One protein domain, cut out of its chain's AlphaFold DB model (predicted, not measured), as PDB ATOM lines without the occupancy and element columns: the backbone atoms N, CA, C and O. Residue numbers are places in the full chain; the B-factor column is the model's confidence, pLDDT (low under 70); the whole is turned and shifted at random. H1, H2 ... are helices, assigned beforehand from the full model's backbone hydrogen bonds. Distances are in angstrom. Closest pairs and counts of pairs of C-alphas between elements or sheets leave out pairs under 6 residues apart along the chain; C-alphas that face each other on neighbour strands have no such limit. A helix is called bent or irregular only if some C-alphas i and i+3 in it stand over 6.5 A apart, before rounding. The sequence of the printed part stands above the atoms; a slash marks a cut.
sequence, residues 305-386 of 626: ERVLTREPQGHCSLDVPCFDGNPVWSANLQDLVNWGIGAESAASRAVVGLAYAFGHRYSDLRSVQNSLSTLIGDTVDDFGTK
ATOM      1  N   GLU A 305     212.776 341.280 208.660       94.12
ATOM      2  CA  GLU A 305     212.337 339.996 208.103       94.12
ATOM      3  C   GLU A 305     210.871 339.990 207.632       94.12
ATOM      4  O   GLU A 305     210.412 339.009 207.040       94.12
ATOM      5  N   ARG A 306     210.132 341.088 207.849       93.31
ATOM      6  CA  ARG A 306     208.701 341.245 207.527       93.31
ATOM      7  C   ARG A 306     207.818 340.153 208.140       93.31
ATOM      8  O   ARG A 306     206.858 339.684 207.522       93.31
ATOM      9  N   VAL A 307     208.143 339.749 209.361       93.06
ATOM     10  CA  VAL A 307     207.386 338.776 210.149       93.06
ATOM     11  C   VAL A 307     206.367 339.534 211.000       93.06
ATOM     12  O   VAL A 307     206.722 340.491 211.676       93.06
ATOM     13  N   LEU A 308     205.096 339.118 210.958       89.69
ATOM     14  CA  LEU A 308     203.980 339.734 211.702       89.69
ATOM     15  C   LEU A 308     203.695 341.228 211.403       89.69
ATOM     16  O   LEU A 308     202.862 341.831 212.072       89.69
ATOM     17  N   THR A 309     204.270 341.814 210.351       88.88
ATOM     18  CA  THR A 309     204.053 343.230 209.962       88.88
ATOM     19  C   THR A 309     202.695 343.509 209.303       88.88
ATOM     20  O   THR A 309     202.445 344.584 208.765       88.88
ATOM     21  N   ARG A 310     201.796 342.521 209.289       88.88
ATOM     22  CA  ARG A 310     200.408 342.685 208.846       88.88
ATOM     23  C   ARG A 310     199.511 342.794 210.059       88.88
ATOM     24  O   ARG A 310     199.721 342.056 211.021       88.88
ATOM     25  N   GLU A 311     198.499 343.647 209.967       84.75
ATOM     26  CA  GLU A 311     197.465 343.759 210.994       84.75
ATOM     27  C   GLU A 311     196.882 342.377 211.335       84.75
ATOM     28  O   GLU A 311     196.619 341.581 210.417       84.75
ATOM     29  N   PRO A 312     196.715 342.051 212.629       78.69
ATOM     30  CA  PRO A 312     196.099 340.801 213.040       78.69
ATOM     31  C   PRO A 312     194.674 340.711 212.483       78.69
ATOM     32  O   PRO A 312     193.937 341.695 212.423       78.69
ATOM     33  N   GLN A 313     194.279 339.516 212.048       68.19
ATOM     34  CA  GLN A 313     192.932 339.296 211.527       68.19
ATOM     35  C   GLN A 313     191.909 339.260 212.669       68.19
ATOM     36  O   GLN A 313     192.101 338.558 213.661       68.19
ATOM     37  N   GLY A 314     190.786 339.956 212.483       62.69
ATOM     38  CA  GLY A 314     189.662 339.973 213.420       62.69
ATOM     39  C   GLY A 314     189.498 341.307 214.147       62.69
ATOM     40  O   GLY A 314     190.387 342.153 214.160       62.69
ATOM     41  N   HIS A 315     188.323 341.504 214.741       54.28
ATOM     42  CA  HIS A 315     188.056 342.644 215.610       54.28
ATOM     43  C   HIS A 315     188.329 342.237 217.059       54.28
ATOM     44  O   HIS A 315     187.811 341.223 217.521       54.28
ATOM     45  N   CYS A 316     189.134 343.019 217.775       59.22
ATOM     46  CA  CYS A 316     189.255 342.913 219.223       59.22
ATOM     47  C   CYS A 316     188.380 344.004 219.844       59.22
ATOM     48  O   CYS A 316     188.532 345.172 219.497       59.22
ATOM     49  N   SER A 317     187.452 343.628 220.723       56.38
ATOM     50  CA  SER A 317     186.605 344.588 221.441       56.38
ATOM     51  C   SER A 317     187.268 345.148 222.702       56.38
ATOM     52  O   SER A 317     186.627 345.909 223.421       56.38
ATOM     53  N   LEU A 318     188.500 344.727 223.019       60.59
ATOM     54  CA  LEU A 318     189.272 345.310 224.114       60.59
ATOM     55  C   LEU A 318     189.696 346.729 223.729       60.59
ATOM     56  O   LEU A 318     190.093 346.957 222.586       60.59
ATOM     57  N   ASP A 319     189.681 347.640 224.705       61.03
ATOM     58  CA  ASP A 319     190.055 349.050 224.517       61.03
ATOM     59  C   ASP A 319     191.432 349.206 223.849       61.03
ATOM     60  O   ASP A 319     191.637 350.098 223.029       61.03
ATOM     61  N   VAL A 320     192.364 348.298 224.166       69.31
ATOM     62  CA  VAL A 320     193.651 348.154 223.481       69.31
ATOM     63  C   VAL A 320     193.893 346.662 223.216       69.31
ATOM     64  O   VAL A 320     194.057 345.898 224.171       69.31
ATOM     65  N   PRO A 321     193.942 346.209 221.948       66.25
ATOM     66  CA  PRO A 321     194.045 344.787 221.615       66.25
ATOM     67  C   PRO A 321     195.260 344.066 222.211       66.25
ATOM     68  O   PRO A 321     195.190 342.861 222.448       66.25
ATOM     69  N   CYS A 322     196.355 344.783 222.482       68.88
ATOM     70  CA  CYS A 322     197.551 344.205 223.093       68.88
ATOM     71  C   CYS A 322     197.413 343.908 224.599       68.88
ATOM     72  O   CYS A 322     198.289 343.258 225.168       68.88
ATOM     73  N   PHE A 323     196.308 344.310 225.238       80.56
ATOM     74  CA  PHE A 323     195.958 343.932 226.616       80.56
ATOM     75  C   PHE A 323     195.138 342.634 226.675       80.56
ATOM     76  O   PHE A 323     194.424 342.379 227.637       80.56
ATOM     77  N   ASP A 324     195.225 341.796 225.641       82.31
ATOM     78  CA  ASP A 324     194.734 340.420 225.682       82.31
ATOM     79  C   ASP A 324     195.570 339.607 226.683       82.31
ATOM     80  O   ASP A 324     196.797 339.581 226.569       82.31
ATOM     81  N   GLY A 325     194.929 338.931 227.640       85.44
ATOM     82  CA  GLY A 325     195.601 338.055 228.600       85.44
ATOM     83  C   GLY A 325     196.030 336.694 228.036       85.44
ATOM     84  O   GLY A 325     196.855 336.014 228.640       85.44
ATOM     85  N   ASN A 326     195.540 336.298 226.855       87.44
ATOM     86  CA  ASN A 326     195.840 335.008 226.230       87.44
ATOM     87  C   ASN A 326     197.064 335.051 225.301       87.44
ATOM     88  O   ASN A 326     197.148 335.940 224.460       87.44
ATOM     89  N   PRO A 327     197.993 334.084 225.350       90.69
ATOM     90  CA  PRO A 327     197.997 332.933 226.245       90.69
ATOM     91  C   PRO A 327     198.364 333.342 227.675       90.69
ATOM     92  O   PRO A 327     199.132 334.289 227.876       90.69
ATOM     93  N   VAL A 328     197.850 332.591 228.652       92.25
ATOM     94  CA  VAL A 328     198.243 332.747 230.056       92.25
ATOM     95  C   VAL A 328     199.636 332.156 230.239       92.25
ATOM     96  O   VAL A 328     199.905 331.029 229.809       92.25
ATOM     97  N   TRP A 329     200.527 332.898 230.893       93.00
ATOM     98  CA  TRP A 329     201.937 332.555 231.095       93.00
ATOM     99  C   TRP A 329     202.207 331.954 232.481       93.00
ATOM    100  O   TRP A 329     201.466 332.207 233.427       93.00
ATOM    101  N   SER A 330     203.242 331.119 232.606       91.81
ATOM    102  CA  SER A 330     203.665 330.572 233.903       91.81
ATOM    103  C   SER A 330     204.344 331.635 234.766       91.81
ATOM    104  O   SER A 330     204.871 332.610 234.232       91.81
ATOM    105  N   ALA A 331     204.383 331.418 236.085       92.31
ATOM    106  CA  ALA A 331     205.052 332.328 237.018       92.31
ATOM    107  C   ALA A 331     206.510 332.610 236.607       92.31
ATOM    108  O   ALA A 331     206.912 333.762 236.504       92.31
ATOM    109  N   ASN A 332     207.265 331.566 236.243       89.94
ATOM    110  CA  ASN A 332     208.662 331.697 235.814       89.94
ATOM    111  C   ASN A 332     208.838 332.581 234.573       89.94
ATOM    112  O   ASN A 332     209.822 333.311 234.474       89.94
ATOM    113  N   LEU A 333     207.912 332.509 233.609       91.81
ATOM    114  CA  LEU A 333     207.999 333.357 232.424       91.81
ATOM    115  C   LEU A 333     207.680 334.813 232.773       91.81
ATOM    116  O   LEU A 333     208.340 335.712 232.261       91.81
ATOM    117  N   GLN A 334     206.696 335.046 233.646       93.62
ATOM    118  CA  GLN A 334     206.374 336.391 234.119       93.62
ATOM    119  C   GLN A 334     207.552 337.008 234.887       93.62
ATOM    120  O   GLN A 334     207.968 338.119 234.561       93.62
ATOM    121  N   ASP A 335     208.177 336.244 235.789       92.38
ATOM    122  CA  ASP A 335     209.420 336.609 236.476       92.38
ATOM    123  C   ASP A 335     210.540 336.962 235.490       92.38
ATOM    124  O   ASP A 335     211.206 337.987 235.631       92.38
ATOM    125  N   LEU A 336     210.768 336.119 234.479       91.62
ATOM    126  CA  LEU A 336     211.824 336.331 233.492       91.62
ATOM    127  C   LEU A 336     211.567 337.586 232.651       91.62
ATOM    128  O   LEU A 336     212.487 338.367 232.417       91.62
ATOM    129  N   VAL A 337     210.325 337.808 232.226       93.69
ATOM    130  CA  VAL A 337     209.941 338.983 231.436       93.69
ATOM    131  C   VAL A 337     210.084 340.267 232.256       93.69
ATOM    132  O   VAL A 337     210.616 341.256 231.749       93.69
ATOM    133  N   ASN A 338     209.660 340.250 233.521       94.12
ATOM    134  CA  ASN A 338     209.637 341.438 234.371       94.12
ATOM    135  C   ASN A 338     211.002 341.745 235.015       94.12
ATOM    136  O   ASN A 338     211.375 342.908 235.141       94.12
ATOM    137  N   TRP A 339     211.774 340.716 235.385       92.44
ATOM    138  CA  TRP A 339     213.002 340.847 236.185       92.44
ATOM    139  C   TRP A 339     214.272 340.289 235.526       92.44
ATOM    140  O   TRP A 339     215.362 340.468 236.069       92.44
ATOM    141  N   GLY A 340     214.173 339.617 234.374       82.94
ATOM    142  CA  GLY A 340     215.331 339.200 233.570       82.94
ATOM    143  C   GLY A 340     216.308 338.239 234.259       82.94
ATOM    144  O   GLY A 340     217.516 338.336 234.026       82.94
ATOM    145  N   ILE A 341     215.811 337.348 235.125       64.06
ATOM    146  CA  ILE A 341     216.620 336.504 236.026       64.06
ATOM    147  C   ILE A 341     217.700 335.696 235.257       64.06
ATOM    148  O   ILE A 341     217.482 335.213 234.150       64.06
ATOM    149  N   GLY A 342     218.913 335.644 235.831       55.75
ATOM    150  CA  GLY A 342     220.200 335.474 235.137       55.75
ATOM    151  C   GLY A 342     220.648 334.080 234.653       55.75
ATOM    152  O   GLY A 342     220.026 333.058 234.908       55.75
ATOM    153  N   ALA A 343     221.818 334.101 233.983       49.19
ATOM    154  CA  ALA A 343     222.531 333.056 233.213       49.19
ATOM    155  C   ALA A 343     222.036 332.771 231.779       49.19
ATOM    156  O   ALA A 343     222.653 331.981 231.064       49.19
ATOM    157  N   GLU A 344     221.009 333.473 231.301       60.12
ATOM    158  CA  GLU A 344     220.548 333.335 229.918       60.12
ATOM    159  C   GLU A 344     221.304 334.240 228.933       60.12
ATOM    160  O   GLU A 344     221.705 335.372 229.243       60.12
ATOM    161  N   SER A 345     221.475 333.752 227.703       76.06
ATOM    162  CA  SER A 345     222.044 334.544 226.613       76.06
ATOM    163  C   SER A 345     221.114 335.707 226.233       76.06
ATOM    164  O   SER A 345     219.898 335.637 226.415       76.06
ATOM    165  N   ALA A 346     221.666 336.785 225.663       78.44
ATOM    166  CA  ALA A 346     220.852 337.898 225.162       78.44
ATOM    167  C   ALA A 346     219.829 337.450 224.098       78.44
ATOM    168  O   ALA A 346     218.725 337.985 224.053       78.44
ATOM    169  N   ALA A 347     220.176 336.438 223.298       82.88
ATOM    170  CA  ALA A 347     219.287 335.860 222.296       82.88
ATOM    171  C   ALA A 347     218.105 335.114 222.934       82.88
ATOM    172  O   ALA A 347     216.969 335.312 222.516       82.88
ATOM    173  N   SER A 348     218.352 334.319 223.980       83.62
ATOM    174  CA  SER A 348     217.300 333.607 224.723       83.62
ATOM    175  C   SER A 348     216.282 334.585 225.312       83.62
ATOM    176  O   SER A 348     215.085 334.427 225.085       83.62
ATOM    177  N   ARG A 349     216.757 335.663 225.955       83.88
ATOM    178  CA  ARG A 349     215.882 336.721 226.486       83.88
ATOM    179  C   ARG A 349     215.059 337.412 225.403       83.88
ATOM    180  O   ARG A 349     213.890 337.702 225.631       83.88
ATOM    181  N   ALA A 350     215.650 337.674 224.237       88.38
ATOM    182  CA  ALA A 350     214.927 338.277 223.122       88.38
ATOM    183  C   ALA A 350     213.825 337.344 222.598       88.38
ATOM    184  O   ALA A 350     212.691 337.780 222.446       88.38
ATOM    185  N   VAL A 351     214.119 336.057 222.389       92.50
ATOM    186  CA  VAL A 351     213.130 335.072 221.917       92.50
ATOM    187  C   VAL A 351     211.993 334.900 222.923       92.50
ATOM    188  O   VAL A 351     210.829 334.945 222.533       92.50
ATOM    189  N   VAL A 352     212.310 334.767 224.213       91.94
ATOM    190  CA  VAL A 352     211.303 334.686 225.280       91.94
ATOM    191  C   VAL A 352     210.464 335.962 225.351       91.94
ATOM    192  O   VAL A 352     209.237 335.885 225.404       91.94
ATOM    193  N   GLY A 353     211.100 337.133 225.296       94.56
ATOM    194  CA  GLY A 353     210.399 338.415 225.269       94.56
ATOM    195  C   GLY A 353     209.462 338.537 224.066       94.56
ATOM    196  O   GLY A 353     208.320 338.960 224.220       94.56
ATOM    197  N   LEU A 354     209.900 338.109 222.879       95.69
ATOM    198  CA  LEU A 354     209.072 338.087 221.672       95.69
ATOM    199  C   LEU A 354     207.918 337.080 221.775       95.69
ATOM    200  O   LEU A 354     206.810 337.388 221.342       95.69
ATOM    201  N   ALA A 355     208.146 335.909 222.372       94.81
ATOM    202  CA  ALA A 355     207.093 334.929 222.630       94.81
ATOM    203  C   ALA A 355     206.034 335.488 223.587       94.81
ATOM    204  O   ALA A 355     204.844 335.354 223.313       94.81
ATOM    205  N   TYR A 356     206.449 336.185 224.649       94.81
ATOM    206  CA  TYR A 356     205.539 336.901 225.542       94.81
ATOM    207  C   TYR A 356     204.753 337.996 224.800       94.81
ATOM    208  O   TYR A 356     203.521 338.024 224.865       94.81
ATOM    209  N   ALA A 357     205.453 338.859 224.055       94.75
ATOM    210  CA  ALA A 357     204.870 340.012 223.370       94.75
ATOM    211  C   ALA A 357     203.871 339.614 222.272       94.75
ATOM    212  O   ALA A 357     202.823 340.246 222.133       94.75
ATOM    213  N   PHE A 358     204.172 338.557 221.511       93.69
ATOM    214  CA  PHE A 358     203.431 338.165 220.308       93.69
ATOM    215  C   PHE A 358     202.743 336.800 220.406       93.69
ATOM    216  O   PHE A 358     202.152 336.348 219.428       93.69
ATOM    217  N   GLY A 359     202.745 336.147 221.571       91.31
ATOM    218  CA  GLY A 359     202.114 334.835 221.757       91.31
ATOM    219  C   GLY A 359     200.611 334.824 221.457       91.31
ATOM    220  O   GLY A 359     200.082 333.819 220.989       91.31
ATOM    221  N   HIS A 360     199.927 335.958 221.623       88.75
ATOM    222  CA  HIS A 360     198.523 336.126 221.226       88.75
ATOM    223  C   HIS A 360     198.307 336.005 219.700       88.75
ATOM    224  O   HIS A 360     197.197 335.722 219.252       88.75
ATOM    225  N   ARG A 361     199.370 336.153 218.894       89.38
ATOM    226  CA  ARG A 361     199.395 335.971 217.431       89.38
ATOM    227  C   ARG A 361     199.951 334.609 217.016       89.38
ATOM    228  O   ARG A 361     200.517 334.463 215.935       89.38
ATOM    229  N   TYR A 362     199.798 333.596 217.865       89.38
ATOM    230  CA  TYR A 362     200.329 332.252 217.632       89.38
ATOM    231  C   TYR A 362     199.965 331.665 216.256       89.38
ATOM    232  O   TYR A 362     200.813 331.078 215.586       89.38
ATOM    233  N   SER A 363     198.720 331.847 215.801       88.75
ATOM    234  CA  SER A 363     198.287 331.390 214.473       88.75
ATOM    235  C   SER A 363     199.083 332.045 213.346       88.75
ATOM    236  O   SER A 363     199.500 331.361 212.410       88.75
ATOM    237  N   ASP A 364     199.341 333.350 213.455       90.06
ATOM    238  CA  ASP A 364     200.115 334.099 212.470       90.06
ATOM    239  C   ASP A 364     201.570 333.617 212.479       90.06
ATOM    240  O   ASP A 364     202.112 333.303 211.418       90.06
ATOM    241  N   LEU A 365     202.165 333.447 213.668       90.50
ATOM    242  CA  LEU A 365     203.526 332.924 213.846       90.50
ATOM    243  C   LEU A 365     203.718 331.553 213.181       90.50
ATOM    244  O   LEU A 365     204.746 331.305 212.552       90.50
ATOM    245  N   ARG A 366     202.720 330.667 213.276       90.31
ATOM    246  CA  ARG A 366     202.751 329.333 212.650       90.31
ATOM    247  C   ARG A 366     202.473 329.350 211.146       90.31
ATOM    248  O   ARG A 366     202.839 328.402 210.456       90.31
ATOM    249  N   SER A 367     201.834 330.400 210.635       88.88
ATOM    250  CA  SER A 367     201.515 330.531 209.207       88.88
ATOM    251  C   SER A 367     202.687 331.050 208.365       88.88
ATOM    252  O   SER A 367     202.755 330.783 207.163       88.88
ATOM    253  N   VAL A 368     203.617 331.784 208.982       87.38
ATOM    254  CA  VAL A 368     204.768 332.381 208.298       87.38
ATOM    255  C   VAL A 368     205.912 331.369 208.221       87.38
ATOM    256  O   VAL A 368     206.428 330.911 209.237       87.38
ATOM    257  N   GLN A 369     206.362 331.050 207.003       84.94
ATOM    258  CA  GLN A 369     207.534 330.198 206.773       84.94
ATOM    259  C   GLN A 369     208.836 330.976 207.026       84.94
ATOM    260  O   GLN A 369     209.499 331.429 206.096       84.94
ATOM    261  N   ASN A 370     209.181 331.156 208.299       92.31
ATOM    262  CA  ASN A 370     210.385 331.848 208.750       92.31
ATOM    263  C   ASN A 370     210.945 331.167 210.019       92.31
ATOM    264  O   ASN A 370     210.185 330.753 210.898       92.31
ATOM    265  N   SER A 371     212.274 331.039 210.115       92.31
ATOM    266  CA  SER A 371     212.942 330.339 211.224       92.31
ATOM    267  C   SER A 371     212.754 331.034 212.573       92.31
ATOM    268  O   SER A 371     212.512 330.359 213.571       92.31
ATOM    269  N   LEU A 372     212.822 332.368 212.611       91.06
ATOM    270  CA  LEU A 372     212.577 333.155 213.818       91.06
ATOM    271  C   LEU A 372     211.110 333.043 214.253       91.06
ATOM    272  O   LEU A 372     210.841 332.781 215.421       91.06
ATOM    273  N   SER A 373     210.165 333.133 213.312       93.94
ATOM    274  CA  SER A 373     208.732 332.915 213.573       93.94
ATOM    275  C   SER A 373     208.455 331.521 214.150       93.94
ATOM    276  O   SER A 373     207.678 331.373 215.094       93.94
ATOM    277  N   THR A 374     209.138 330.499 213.622       94.44
ATOM    278  CA  THR A 374     209.047 329.117 214.118       94.44
ATOM    279  C   THR A 374     209.583 329.011 215.542       94.44
ATOM    280  O   THR A 374     208.889 328.481 216.400       94.44
ATOM    281  N   LEU A 375     210.760 329.582 215.812       94.12
ATOM    282  CA  LEU A 375     211.387 329.573 217.135       94.12
ATOM    283  C   LEU A 375     210.533 330.287 218.196       94.12
ATOM    284  O   LEU A 375     210.379 329.787 219.311       94.12
ATOM    285  N   ILE A 376     209.948 331.437 217.849       94.69
ATOM    286  CA  ILE A 376     209.008 332.146 218.726       94.69
ATOM    287  C   ILE A 376     207.777 331.265 218.972       94.69
ATOM    288  O   ILE A 376     207.381 331.081 220.118       94.69
ATOM    289  N   GLY A 377     207.200 330.670 217.922       93.81
ATOM    290  CA  GLY A 377     206.057 329.761 218.039       93.81
ATOM    291  C   GLY A 377     206.337 328.524 218.901       93.81
ATOM    292  O   GLY A 377     205.483 328.136 219.691       93.81
ATOM    293  N   ASP A 378     207.524 327.929 218.797       93.50
ATOM    294  CA  ASP A 378     207.946 326.800 219.637       93.50
ATOM    295  C   ASP A 378     208.082 327.226 221.103       93.50
ATOM    296  O   ASP A 378     207.587 326.549 221.998       93.50
ATOM    297  N   THR A 379     208.623 328.421 221.351       91.94
ATOM    298  CA  THR A 379     208.693 328.996 222.703       91.94
ATOM    299  C   THR A 379     207.293 329.231 223.291       91.94
ATOM    300  O   THR A 379     207.060 328.970 224.471       91.94
ATOM    301  N   VAL A 380     206.324 329.678 222.482       92.19
ATOM    302  CA  VAL A 380     204.915 329.793 222.911       92.19
ATOM    303  C   VAL A 380     204.331 328.419 223.264       92.19
ATOM    304  O   VAL A 380     203.520 328.331 224.184       92.19
ATOM    305  N   ASP A 381     204.737 327.347 222.583       90.31
ATOM    306  CA  ASP A 381     204.260 325.987 222.866       90.31
ATOM    307  C   ASP A 381     204.823 325.416 224.161       90.31
ATOM    308  O   ASP A 381     204.079 324.785 224.914       90.31
ATOM    309  N   ASP A 382     206.101 325.669 224.429       87.75
ATOM    310  CA  ASP A 382     206.781 325.197 225.633       87.75
ATOM    311  C   ASP A 382     206.292 325.937 226.880       87.75
ATOM    312  O   ASP A 382     206.096 325.342 227.944       87.75
ATOM    313  N   PHE A 383     206.073 327.250 226.753       83.94
ATOM    314  CA  PHE A 383     205.820 328.112 227.899       83.94
ATOM    315  C   PHE A 383     204.414 328.657 227.994       83.94
ATOM    316  O   PHE A 383     204.113 329.178 229.054       83.94
ATOM    317  N   GLY A 384     203.554 328.591 226.978       81.56
ATOM    318  CA  GLY A 384     202.202 329.170 226.968       81.56
ATOM    319  C   GLY A 384     201.107 328.162 227.316       81.56
ATOM    320  O   GLY A 384     201.252 326.965 227.089       81.56
ATOM    321  N   THR A 385     199.985 328.629 227.869       79.12
ATOM    322  CA  THR A 385     198.749 327.829 227.869       79.12
ATOM    323  C   THR A 385     197.944 328.183 226.634       79.12
ATOM    324  O   THR A 385     197.627 329.344 226.376       79.12
ATOM    325  N   LYS A 386     197.625 327.173 225.831       71.31
ATOM    326  CA  LYS A 386     196.722 327.352 224.698       71.31
ATOM    327  C   LYS A 386     195.301 327.195 225.201       71.31
ATOM    328  O   LYS A 386     194.977 326.119 225.699       71.31
TER     329      LYS A 386
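Overview. This is residues 305 to 386 of the 626 residues of the protein "Pyrroloquinoline quinone (PQQ) biosynthesis protein C" of Bradyrhizobium daqingense (UniProt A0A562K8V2). A sharply kinked helix, H2, makes the core, with H3 packed across it and H1 packed on its residues 352 to 356, while residues 305 to 330, with no named element, loop round the outside. The 82 printed residues hold three named helices, in chain order H1, H2, H3, and no named strand: all helix. The whole is compact, with a radius of gyration of the C-alphas of 13.0 A, spanning 39 by 29 by 19 A.

Arrangement. H2, residues 346 to 367, has a kink of 114 degrees near residue 361 and is irregular, C-alphas 360 and 363 being 8.3 A apart. H3, residues 371 to 383, touches H2 about perpendicular, at 87 degrees; the closest C-alphas, of Ala 355 and Ile 376, are 5.2 A apart. H1, residues 331 to 339, touches H2 at residues 352 to 356 alone, the closest C-alphas, of Val 337 and Gly 353, 6.2 A apart. In H1 and H3 every O i to N i+4 pair is within hydrogen-bond range; in H2, 13 of 18.

Along the chain. H2 measures 26.1 A from first to last C-alpha, H3 18.3 A, H1 11.7 A. C-alpha 331 begins H1 at (205.052, 332.328, 237.018); C-alpha 383 ends H3 at (205.820, 328.112, 227.899).

Size, cuts and confidence. The printed part has no cut. The link from H1 to H2 is short, that from H2 to H3 tight. The model's pLDDT is under 70 at residues 313 to 322 and 341 to 344.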